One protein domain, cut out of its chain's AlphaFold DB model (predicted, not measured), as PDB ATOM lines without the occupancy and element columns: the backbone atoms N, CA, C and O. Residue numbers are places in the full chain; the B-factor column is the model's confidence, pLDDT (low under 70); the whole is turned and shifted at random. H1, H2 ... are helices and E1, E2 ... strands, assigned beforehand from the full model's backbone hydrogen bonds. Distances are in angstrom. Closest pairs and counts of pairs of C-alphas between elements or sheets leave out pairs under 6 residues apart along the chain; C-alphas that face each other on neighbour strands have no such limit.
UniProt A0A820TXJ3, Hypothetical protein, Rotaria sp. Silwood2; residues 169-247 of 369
ATOM      1  N   ASN A 169     -41.254  19.266 -13.175       61.50
ATOM      2  CA  ASN A 169     -41.205  20.586 -12.569       61.50
ATOM      3  C   ASN A 169     -40.048  21.390 -13.174       61.50
ATOM      4  O   ASN A 169     -38.999  20.832 -13.501       61.50
ATOM      5  N   GLU A 170     -40.223  22.708 -13.266       75.56
ATOM      6  CA  GLU A 170     -39.095  23.637 -13.333       75.56
ATOM      7  C   GLU A 170     -38.112  23.273 -12.211       75.56
ATOM      8  O   GLU A 170     -38.512  23.166 -11.048       75.56
ATOM      9  N   VAL A 171     -36.848  23.043 -12.564       87.62
ATOM     10  CA  VAL A 171     -35.804  22.726 -11.591       87.62
ATOM     11  C   VAL A 171     -34.799  23.856 -11.508       87.62
ATOM     12  O   VAL A 171     -34.352  24.419 -12.511       87.62
ATOM     13  N   LEU A 172     -34.418  24.174 -10.282       91.50
ATOM     14  CA  LEU A 172     -33.250  24.982  -9.999       91.50
ATOM     15  C   LEU A 172     -32.059  24.051  -9.821       91.50
ATOM     16  O   LEU A 172     -32.141  23.073  -9.082       91.50
ATOM     17  N   VAL A 173     -30.960  24.364 -10.493       93.19
ATOM     18  CA  VAL A 173     -29.724  23.588 -10.448       93.19
ATOM     19  C   VAL A 173     -28.570  24.531 -10.158       93.19
ATOM     20  O   VAL A 173     -28.397  25.544 -10.834       93.19
ATOM     21  N   THR A 174     -27.774  24.212  -9.146       95.31
ATOM     22  CA  THR A 174     -26.512  24.906  -8.880       95.31
ATOM     23  C   THR A 174     -25.486  23.956  -8.272       95.31
ATOM     24  O   THR A 174     -25.775  22.782  -8.043       95.31
ATOM     25  N   LYS A 175     -24.282  24.454  -8.001       92.00
ATOM     26  CA  LYS A 175     -23.197  23.723  -7.348       92.00
ATOM     27  C   LYS A 175     -22.726  24.507  -6.132       92.00
ATOM     28  O   LYS A 175     -22.685  25.731  -6.151       92.00
ATOM     29  N   ASN A 176     -22.345  23.797  -5.076       88.38
ATOM     30  CA  ASN A 176     -21.666  24.405  -3.939       88.38
ATOM     31  C   ASN A 176     -20.141  24.280  -4.117       88.38
ATOM     32  O   ASN A 176     -19.667  23.162  -4.327       88.38
ATOM     33  N   PRO A 177     -19.352  25.363  -3.983       90.75
ATOM     34  CA  PRO A 177     -19.753  26.757  -3.743       90.75
ATOM     35  C   PRO A 177     -20.344  27.478  -4.964       90.75
ATOM     36  O   PRO A 177     -19.776  27.424  -6.049       90.75
ATOM     37  N   CYS A 178     -21.436  28.220  -4.747       92.62
ATOM     38  CA  CYS A 178     -22.067  29.106  -5.733       92.62
ATOM     39  C   CYS A 178     -21.669  30.554  -5.418       92.62
ATOM     40  O   CYS A 178     -22.198  31.154  -4.480       92.62
ATOM     41  N   LEU A 179     -20.710  31.113  -6.162       94.88
ATOM     42  CA  LEU A 179     -20.210  32.471  -5.903       94.88
ATOM     43  C   LEU A 179     -20.966  33.521  -6.716       94.88
ATOM     44  O   LEU A 179     -21.144  34.641  -6.246       94.88
ATOM     45  N   TYR A 180     -21.457  33.174  -7.904       95.75
ATOM     46  CA  TYR A 180     -22.149  34.122  -8.759       95.75
ATOM     47  C   TYR A 180     -23.620  33.760  -8.929       95.75
ATOM     48  O   TYR A 180     -23.991  32.605  -9.097       95.75
ATOM     49  N   SER A 181     -24.496  34.763  -8.944       92.56
ATOM     50  CA  SER A 181     -25.940  34.531  -9.079       92.56
ATOM     51  C   SER A 181     -26.339  33.892 -10.415       92.56
ATOM     52  O   SER A 181     -27.424  33.327 -10.504       92.56
ATOM     53  N   GLY A 182     -25.486  33.969 -11.442       92.44
ATOM     54  CA  GLY A 182     -25.686  33.257 -12.707       92.44
ATOM     55  C   GLY A 182     -25.377  31.755 -12.653       92.44
ATOM     56  O   GLY A 182     -25.738  31.045 -13.587       92.44
ATOM     57  N   ASP A 183     -24.762  31.270 -11.567       94.44
ATOM     58  CA  ASP A 183     -24.486  29.842 -11.342       94.44
ATOM     59  C   ASP A 183     -25.734  29.071 -10.889       94.44
ATOM     60  O   ASP A 183     -25.737  27.840 -10.866       94.44
ATOM     61  N   LEU A 184     -26.806  29.778 -10.514       94.38
ATOM     62  CA  LEU A 184     -28.122  29.190 -10.298       94.38
ATOM     63  C   LEU A 184     -28.868  29.147 -11.629       94.38
ATOM     64  O   LEU A 184     -29.332  30.166 -12.149       94.38
ATOM     65  N   ARG A 185     -29.002  27.945 -12.174       92.19
ATOM     66  CA  ARG A 185     -29.671  27.706 -13.444       92.19
ATOM     67  C   ARG A 185     -31.090  27.240 -13.212       92.19
ATOM     68  O   ARG A 185     -31.354  26.397 -12.366       92.19
ATOM     69  N   ARG A 186     -31.998  27.794 -14.003       89.12
ATOM     70  CA  ARG A 186     -33.371  27.325 -14.112       89.12
ATOM     71  C   ARG A 186     -33.477  26.510 -15.379       89.12
ATOM     72  O   ARG A 186     -33.264  27.055 -16.461       89.12
ATOM     73  N   LEU A 187     -33.715  25.221 -15.214       88.75
ATOM     74  CA  LEU A 187     -33.779  24.257 -16.297       88.75
ATOM     75  C   LEU A 187     -35.147  23.585 -16.289       88.75
ATOM     76  O   LEU A 187     -35.842  23.535 -15.272       88.75
ATOM     77  N   GLU A 188     -35.524  23.067 -17.445       85.31
ATOM     78  CA  GLU A 188     -36.645  22.155 -17.558       85.31
ATOM     79  C   GLU A 188     -36.091  20.749 -17.359       85.31
ATOM     80  O   GLU A 188     -35.233  20.300 -18.121       85.31
ATOM     81  N   ALA A 189     -36.530  20.067 -16.302       84.00
ATOM     82  CA  ALA A 189     -36.274  18.644 -16.230       84.00
ATOM     83  C   ALA A 189     -37.082  18.006 -17.367       84.00
ATOM     84  O   ALA A 189     -38.266  18.300 -17.506       84.00
ATOM     85  N   VAL A 190     -36.463  17.132 -18.158       79.38
ATOM     86  CA  VAL A 190     -37.148  16.372 -19.209       79.38
ATOM     87  C   VAL A 190     -36.918  14.894 -18.975       79.38
ATOM     88  O   VAL A 190     -35.785  14.441 -18.839       79.38
ATOM     89  N   ASP A 191     -38.011  14.148 -18.918       77.44
ATOM     90  CA  ASP A 191     -37.984  12.709 -18.757       77.44
ATOM     91  C   ASP A 191     -37.824  12.068 -20.136       77.44
ATOM     92  O   ASP A 191     -38.665  12.247 -21.019       77.44
ATOM     93  N   ILE A 192     -36.718  11.351 -20.322       77.50
ATOM     94  CA  ILE A 192     -36.376  10.671 -21.567       77.50
ATOM     95  C   ILE A 192     -36.495   9.162 -21.320       77.50
ATOM     96  O   ILE A 192     -35.561   8.564 -20.779       77.50
ATOM     97  N   PRO A 193     -37.609   8.515 -21.730       78.44
ATOM     98  CA  PRO A 193     -37.885   7.116 -21.404       78.44
ATOM     99  C   PRO A 193     -36.765   6.141 -21.773       78.44
ATOM    100  O   PRO A 193     -36.563   5.150 -21.081       78.44
ATOM    101  N   THR A 194     -36.015   6.434 -22.837       80.56
ATOM    102  CA  THR A 194     -34.916   5.597 -23.330       80.56
ATOM    103  C   THR A 194     -33.647   5.660 -22.476       80.56
ATOM    104  O   THR A 194     -32.841   4.738 -22.559       80.56
ATOM    105  N   LEU A 195     -33.450   6.704 -21.659       71.25
ATOM    106  CA  LEU A 195     -32.290   6.824 -20.759       71.25
ATOM    107  C   LEU A 195     -32.514   6.133 -19.410       71.25
ATOM    108  O   LEU A 195     -31.547   5.720 -18.773       71.25
ATOM    109  N   ARG A 196     -33.778   5.974 -19.001       69.69
ATOM    110  CA  ARG A 196     -34.163   5.440 -17.688       69.69
ATOM    111  C   ARG A 196     -33.544   4.079 -17.350       69.69
ATOM    112  O   ARG A 196     -33.116   3.941 -16.220       69.69
ATOM    113  N   PRO A 197     -33.435   3.081 -18.254       73.44
ATOM    114  CA  PRO A 197     -32.853   1.785 -17.882       73.44
ATOM    115  C   PRO A 197     -31.361   1.851 -17.530       73.44
ATOM    116  O   PRO A 197     -30.841   0.927 -16.918       73.44
ATOM    117  N   PHE A 198     -30.664   2.912 -17.947       68.88
ATOM    118  CA  PHE A 198     -29.204   2.989 -17.899       68.88
ATOM    119  C   PHE A 198     -28.678   4.063 -16.946       68.88
ATOM    120  O   PHE A 198     -27.514   3.996 -16.556       68.88
ATOM    121  N   ILE A 199     -29.488   5.076 -16.622       67.50
ATOM    122  CA  ILE A 199     -29.043   6.272 -15.910       67.50
ATOM    123  C   ILE A 199     -29.982   6.570 -14.738       67.50
ATOM    124  O   ILE A 199     -31.128   6.966 -14.946       67.50
ATOM    125  N   HIS A 200     -29.461   6.427 -13.518       66.19
ATOM    126  CA  HIS A 200     -30.171   6.629 -12.248       66.19
ATOM    127  C   HIS A 200     -29.351   7.511 -11.300       66.19
ATOM    128  O   HIS A 200     -28.153   7.700 -11.520       66.19
ATOM    129  N   ASP A 201     -29.990   8.060 -10.262       68.88
ATOM    130  CA  ASP A 201     -29.365   8.840  -9.172       68.88
ATOM    131  C   ASP A 201     -28.428   9.980  -9.608       68.88
ATOM    132  O   ASP A 201     -27.550  10.433  -8.869       68.88
ATOM    133  N   CYS A 202     -28.618  10.486 -10.821       72.50
ATOM    134  CA  CYS A 202     -27.832  11.581 -11.354       72.50
ATOM    135  C   CYS A 202     -28.671  12.476 -12.260       72.50
ATOM    136  O   CYS A 202     -29.740  12.113 -12.751       72.50
ATOM    137  N   ILE A 203     -28.170  13.690 -12.460       77.25
ATOM    138  CA  ILE A 203     -28.718  14.629 -13.428       77.25
ATOM    139  C   ILE A 203     -28.013  14.432 -14.769       77.25
ATOM    140  O   ILE A 203     -26.784  14.418 -14.839       77.25
ATOM    141  N   VAL A 204     -28.793  14.306 -15.840       82.94
ATOM    142  CA  VAL A 204     -28.271  14.232 -17.206       82.94
ATOM    143  C   VAL A 204     -28.433  15.588 -17.863       82.94
ATOM    144  O   VAL A 204     -29.549  16.080 -18.027       82.94
ATOM    145  N   PHE A 205     -27.317  16.185 -18.270       85.12
ATOM    146  CA  PHE A 205     -27.349  17.378 -19.103       85.12
ATOM    147  C   PHE A 205     -27.332  16.995 -20.587       85.12
ATOM    148  O   PHE A 205     -26.627  16.059 -20.971       85.12
ATOM    149  N   PRO A 206     -28.065  17.726 -21.445       82.19
ATOM    150  CA  PRO A 206     -27.970  17.555 -22.885       82.19
ATOM    151  C   PRO A 206     -26.558  17.891 -23.379       82.19
ATOM    152  O   PRO A 206     -25.904  18.816 -22.890       82.19
ATOM    153  N   VAL A 207     -26.106  17.166 -24.402       78.00
ATOM    154  CA  VAL A 207     -24.885  17.505 -25.139       78.00
ATOM    155  C   VAL A 207     -25.259  18.527 -26.209       78.00
ATOM    156  O   VAL A 207     -25.892  18.185 -27.203       78.00
ATOM    157  N   VAL A 208     -24.899  19.791 -25.984       73.19
ATOM    158  CA  VAL A 208     -25.187  20.910 -26.896       73.19
ATOM    159  C   VAL A 208     -23.868  21.470 -27.429       73.19
ATOM    160  O   VAL A 208     -22.921  21.631 -26.662       73.19
ATOM    161  N   GLU A 209     -23.791  21.778 -28.727       54.75
ATOM    162  CA  GLU A 209     -22.525  22.134 -29.400       54.75
ATOM    163  C   GLU A 209     -21.895  23.459 -28.937       54.75
ATOM    164  O   GLU A 209     -20.694  23.657 -29.110       54.75
ATOM    165  N   SER A 210     -22.667  24.379 -28.348       76.31
ATOM    166  CA  SER A 210     -22.164  25.707 -27.971       76.31
ATOM    167  C   SER A 210     -21.487  25.722 -26.599       76.31
ATOM    168  O   SER A 210     -20.336  26.143 -26.475       76.31
ATOM    169  N   ARG A 211     -22.211  25.306 -25.555       84.62
ATOM    170  CA  ARG A 211     -21.759  25.351 -24.163       84.62
ATOM    171  C   ARG A 211     -22.570  24.380 -23.292       84.62
ATOM    172  O   ARG A 211     -23.786  24.544 -23.205       84.62
ATOM    173  N   PRO A 212     -21.933  23.413 -22.611       87.31
ATOM    174  CA  PRO A 212     -22.633  22.505 -21.701       87.31
ATOM    175  C   PRO A 212     -23.235  23.232 -20.490       87.31
ATOM    176  O   PRO A 212     -22.581  24.101 -19.912       87.31
ATOM    177  N   HIS A 213     -24.433  22.827 -20.049       89.69
ATOM    178  CA  HIS A 213     -25.077  23.386 -18.848       89.69
ATOM    179  C   HIS A 213     -24.251  23.190 -17.570       89.69
ATOM    180  O   HIS A 213     -24.262  24.066 -16.711       89.69
ATOM    181  N   SER A 214     -23.493  22.095 -17.457       87.62
ATOM    182  CA  SER A 214     -22.551  21.891 -16.350       87.62
ATOM    183  C   SER A 214     -21.537  23.034 -16.259       87.62
ATOM    184  O   SER A 214     -21.389  23.648 -15.209       87.62
ATOM    185  N   ASN A 215     -20.929  23.427 -17.382       89.75
ATOM    186  CA  ASN A 215     -19.975  24.535 -17.410       89.75
ATOM    187  C   ASN A 215     -20.615  25.896 -17.077       89.75
ATOM    188  O   ASN A 215     -19.942  26.786 -16.558       89.75
ATOM    189  N   GLU A 216     -21.905  26.081 -17.366       91.56
ATOM    190  CA  GLU A 216     -22.642  27.286 -16.968       91.56
ATOM    191  C   GLU A 216     -22.841  27.396 -15.449       91.56
ATOM    192  O   GLU A 216     -23.152  28.481 -14.964       91.56
ATOM    193  N   ILE A 217     -22.664  26.302 -14.707       92.94
ATOM    194  CA  ILE A 217     -22.828  26.230 -13.257       92.94
ATOM    195  C   ILE A 217     -21.435  26.259 -12.617       92.94
ATOM    196  O   ILE A 217     -20.794  25.221 -12.449       92.94
ATOM    197  N   ALA A 218     -20.940  27.451 -12.273       91.44
ATOM    198  CA  ALA A 218     -19.654  27.646 -11.593       91.44
ATOM    199  C   ALA A 218     -18.431  27.011 -12.304       91.44
ATOM    200  O   ALA A 218     -17.447  26.655 -11.652       91.44
ATOM    201  N   GLY A 219     -18.483  26.847 -13.633       88.38
ATOM    202  CA  GLY A 219     -17.410  26.222 -14.415       88.38
ATOM    203  C   GLY A 219     -17.277  24.710 -14.206       88.38
ATOM    204  O   GLY A 219     -16.214  24.163 -14.476       88.38
ATOM    205  N   SER A 220     -18.329  24.057 -13.709       85.38
ATOM    206  CA  SER A 220     -18.363  22.630 -13.390       85.38
ATOM    207  C   SER A 220     -18.151  21.735 -14.618       85.38
ATOM    208  O   SER A 220     -18.496  22.092 -15.750       85.38
ATOM    209  N   ASP A 221     -17.583  20.555 -14.380       79.44
ATOM    210  CA  ASP A 221     -17.476  19.482 -15.362       79.44
ATOM    211  C   ASP A 221     -18.257  18.238 -14.895       79.44
ATOM    212  O   ASP A 221     -19.048  18.300 -13.956       79.44
ATOM    213  N   LEU A 222     -18.111  17.123 -15.612       76.62
ATOM    214  CA  LEU A 222     -18.779  15.858 -15.294       76.62
ATOM    215  C   LEU A 222     -17.768  14.799 -14.814       76.62
ATOM    216  O   LEU A 222     -17.900  13.626 -15.159       76.62
ATOM    217  N   ASP A 223     -16.736  15.204 -14.055       70.06
ATOM    218  CA  ASP A 223     -15.709  14.305 -13.490       70.06
ATOM    219  C   ASP A 223     -16.046  13.752 -12.086       70.06
ATOM    220  O   ASP A 223     -15.262  12.991 -11.511       70.06
ATOM    221  N   GLY A 224     -17.238  14.083 -11.571       67.50
ATOM    222  CA  GLY A 224     -17.726  13.700 -10.240       67.50
ATOM    223  C   GLY A 224     -18.444  14.817  -9.475       67.50
ATOM    224  O   GLY A 224     -18.784  14.637  -8.304       67.50
ATOM    225  N   ASP A 225     -18.666  15.970 -10.109       79.12
ATOM    226  CA  ASP A 225     -19.374  17.096  -9.509       79.12
ATOM    227  C   ASP A 225     -20.812  16.747  -9.097       79.12
ATOM    228  O   ASP A 225     -21.580  16.137  -9.841       79.12
ATOM    229  N   GLN A 226     -21.184  17.191  -7.896       83.75
ATOM    230  CA  GLN A 226     -22.538  17.072  -7.372       83.75
ATOM    231  C   GLN A 226     -23.277  18.402  -7.491       83.75
ATOM    232  O   GLN A 226     -22.738  19.468  -7.177       83.75
ATOM    233  N   TYR A 227     -24.541  18.314  -7.892       86.94
ATOM    234  CA  TYR A 227     -25.410  19.467  -8.062       86.94
ATOM    235  C   TYR A 227     -26.486  19.484  -6.987       86.94
ATOM    236  O   TYR A 227     -27.073  18.460  -6.640       86.94
ATOM    237  N   TRP A 228     -26.781  20.678  -6.491       93.25
ATOM    238  CA  TRP A 228     -28.008  20.920  -5.759       93.25
ATOM    239  C   TRP A 228     -29.130  21.112  -6.774       93.25
ATOM    240  O   TRP A 228     -29.123  22.086  -7.528       93.25
ATOM    241  N   VAL A 229     -30.061  20.161  -6.799       89.19
ATOM    242  CA  VAL A 229     -31.245  20.176  -7.659       89.19
ATOM    243  C   VAL A 229     -32.467  20.393  -6.777       89.19
ATOM    244  O   VAL A 229     -32.657  19.689  -5.788       89.19
ATOM    245  N   TYR A 230     -33.295  21.368  -7.131       87.75
ATOM    246  CA  TYR A 230     -34.470  21.739  -6.358       87.75
ATOM    247  C   TYR A 230     -35.690  21.907  -7.262       87.75
ATOM    248  O   TYR A 230     -35.660  22.673  -8.219       87.75
ATOM    249  N   TRP A 231     -36.769  21.210  -6.919       83.38
ATOM    250  CA  TRP A 231     -38.049  21.188  -7.646       83.38
ATOM    251  C   TRP A 231     -39.243  21.602  -6.767       83.38
ATOM    252  O   TRP A 231     -40.399  21.381  -7.133       83.38
ATOM    253  N   GLY A 232     -38.979  22.148  -5.574       75.19
ATOM    254  CA  GLY A 232     -40.017  22.611  -4.650       75.19
ATOM    255  C   GLY A 232     -40.655  23.931  -5.092       75.19
ATOM    256  O   GLY A 232     -40.128  24.654  -5.935       75.19
ATOM    257  N   LYS A 233     -41.783  24.300  -4.482       75.69
ATOM    258  CA  LYS A 233     -42.543  25.528  -4.812       75.69
ATOM    259  C   LYS A 233     -42.281  26.687  -3.843       75.69
ATOM    260  O   LYS A 233     -42.782  27.794  -4.039       75.69
ATOM    261  N   GLU A 234     -41.524  26.426  -2.783       79.81
ATOM    262  CA  GLU A 234     -41.256  27.326  -1.665       79.81
ATOM    263  C   GLU A 234     -40.274  28.440  -2.053       79.81
ATOM    264  O   GLU A 234     -40.488  29.609  -1.725       79.81
ATOM    265  N   LEU A 235     -39.216  28.094  -2.790       75.38
ATOM    266  CA  LEU A 235     -38.250  29.042  -3.336       75.38
ATOM    267  C   LEU A 235     -38.744  29.600  -4.672       75.38
ATOM    268  O   LEU A 235     -38.796  28.898  -5.679       75.38
ATOM    269  N   LYS A 236     -39.075  30.891  -4.684       75.50
ATOM    270  CA  LYS A 236     -39.484  31.618  -5.890       75.50
ATOM    271  C   LYS A 236     -38.316  32.437  -6.426       75.50
ATOM    272  O   LYS A 236     -37.907  33.416  -5.802       75.50
ATOM    273  N   VAL A 237     -37.791  32.054  -7.589       79.19
ATOM    274  CA  VAL A 237     -36.713  32.791  -8.260       79.19
ATOM    275  C   VAL A 237     -37.308  33.721  -9.308       79.19
ATOM    276  O   VAL A 237     -37.731  33.299 -10.378       79.19
ATOM    277  N   ASN A 238     -37.327  35.017  -9.000       78.69
ATOM    278  CA  ASN A 238     -37.940  36.024  -9.871       78.69
ATOM    279  C   ASN A 238     -37.061  36.409 -11.070       78.69
ATOM    280  O   ASN A 238     -37.558  36.960 -12.050       78.69
ATOM    281  N   LYS A 239     -35.746  36.180 -10.985       85.19
ATOM    282  CA  LYS A 239     -34.784  36.597 -12.006       85.19
ATOM    283  C   LYS A 239     -33.651  35.587 -12.126       85.19
ATOM    284  O   LYS A 239     -32.984  35.297 -11.140       85.19
ATOM    285  N   ILE A 240     -33.413  35.128 -13.353       86.56
ATOM    286  CA  ILE A 240     -32.241  34.333 -13.726       86.56
ATOM    287  C   ILE A 240     -31.227  35.248 -14.400       86.56
ATOM    288  O   ILE A 240     -31.587  36.126 -15.187       86.56
ATOM    289  N   ILE A 241     -29.963  35.070 -14.039       91.88
ATOM    290  CA  ILE A 241     -28.840  35.870 -14.521       91.88
ATOM    291  C   ILE A 241     -27.982  34.981 -15.416       91.88
ATOM    292  O   ILE A 241     -27.807  33.801 -15.130       91.88
ATOM    293  N   SER A 242     -27.457  35.534 -16.509       91.00
ATOM    294  CA  SER A 242     -26.560  34.790 -17.394       91.00
ATOM    295  C   SER A 242     -25.276  34.390 -16.661       91.00
ATOM    296  O   SER A 242     -24.750  35.210 -15.902       91.00
ATOM    297  N   PRO A 243     -24.747  33.179 -16.900       92.50
ATOM    298  CA  PRO A 243     -23.543  32.673 -16.251       92.50
ATOM    299  C   PRO A 243     -22.306  33.415 -16.763       92.50
ATOM    300  O   PRO A 243     -22.309  33.981 -17.861       92.50
ATOM    301  N   LEU A 244     -21.220  33.370 -15.994       92.25
ATOM    302  CA  LEU A 244     -19.909  33.847 -16.452       92.25
ATOM    303  C   LEU A 244     -19.342  32.880 -17.497       92.25
ATOM    304  O   LEU A 244     -19.859  31.780 -17.651       92.25
ATOM    305  N   ALA A 245     -18.314  33.265 -18.257       86.06
ATOM    306  CA  ALA A 245     -17.801  32.443 -19.363       86.06
ATOM    307  C   ALA A 245     -16.984  31.214 -18.913       86.06
ATOM    308  O   ALA A 245     -16.890  30.253 -19.669       86.06
ATOM    309  N   TYR A 246     -16.423  31.231 -17.695       82.88
ATOM    310  CA  TYR A 246     -15.595  30.161 -17.110       82.88
ATOM    311  C   TYR A 246     -14.604  29.522 -18.096       82.88
ATOM    312  O   TYR A 246     -14.596  28.308 -18.304       82.88
ATOM    313  N   THR A 247     -13.764  30.348 -18.722       77.31
ATOM    314  CA  THR A 247     -12.780  29.887 -19.708       77.31
ATOM    315  C   THR A 247     -11.556  29.269 -19.016       77.31
ATOM    316  O   THR A 247     -10.894  29.963 -18.236       77.31
TER     317      THR A 247
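AT A GLANCE: This is residues 169 to 247 of the 369 residues of the protein "Hypothetical protein" of Rotaria sp. Silwood2 (UniProt A0A820TXJ3). What shape? It has little regular structure: a small sheet lies among long loops, and residues 196 to 201 stick out. Built of what? The 79 printed residues hold E1, E2, H1 and E3, a mixed class; the antiparallel sheet runs E2, E1, E3. It is compact, radius of gyration of the C-alphas 12.9 A, spanning 35 by 33 by 21 A.

IN THESE COORDINATES: Which comes first? E1, residues 170 to 174, 13.4 A long, begins at (-39.095, 23.637, -13.333). What follows? E2 is residues 185 to 188, H1 213 to 216, E3 228 to 230, ending at (-34.470, 21.739, -6.358).

HOW THE PARTS SIT: Which strands pair? In hairpin E1 and E2, N 171 and O 187 are within hydrogen-bond range, 2.9 A. In antiparallel E1 and E3, N 172 and O 230 are, 2.8 A. And H1? It only grazes the sheet. E2, H1 and E3 form a split strand-helix-strand unit, E1 between its strands.

THE WHOLE: Any cut? The printed part has no cut; E2 to H1 and H1 to E3 are long links. Low confidence? Residues 198 to 201, among others, have pLDDT under 70.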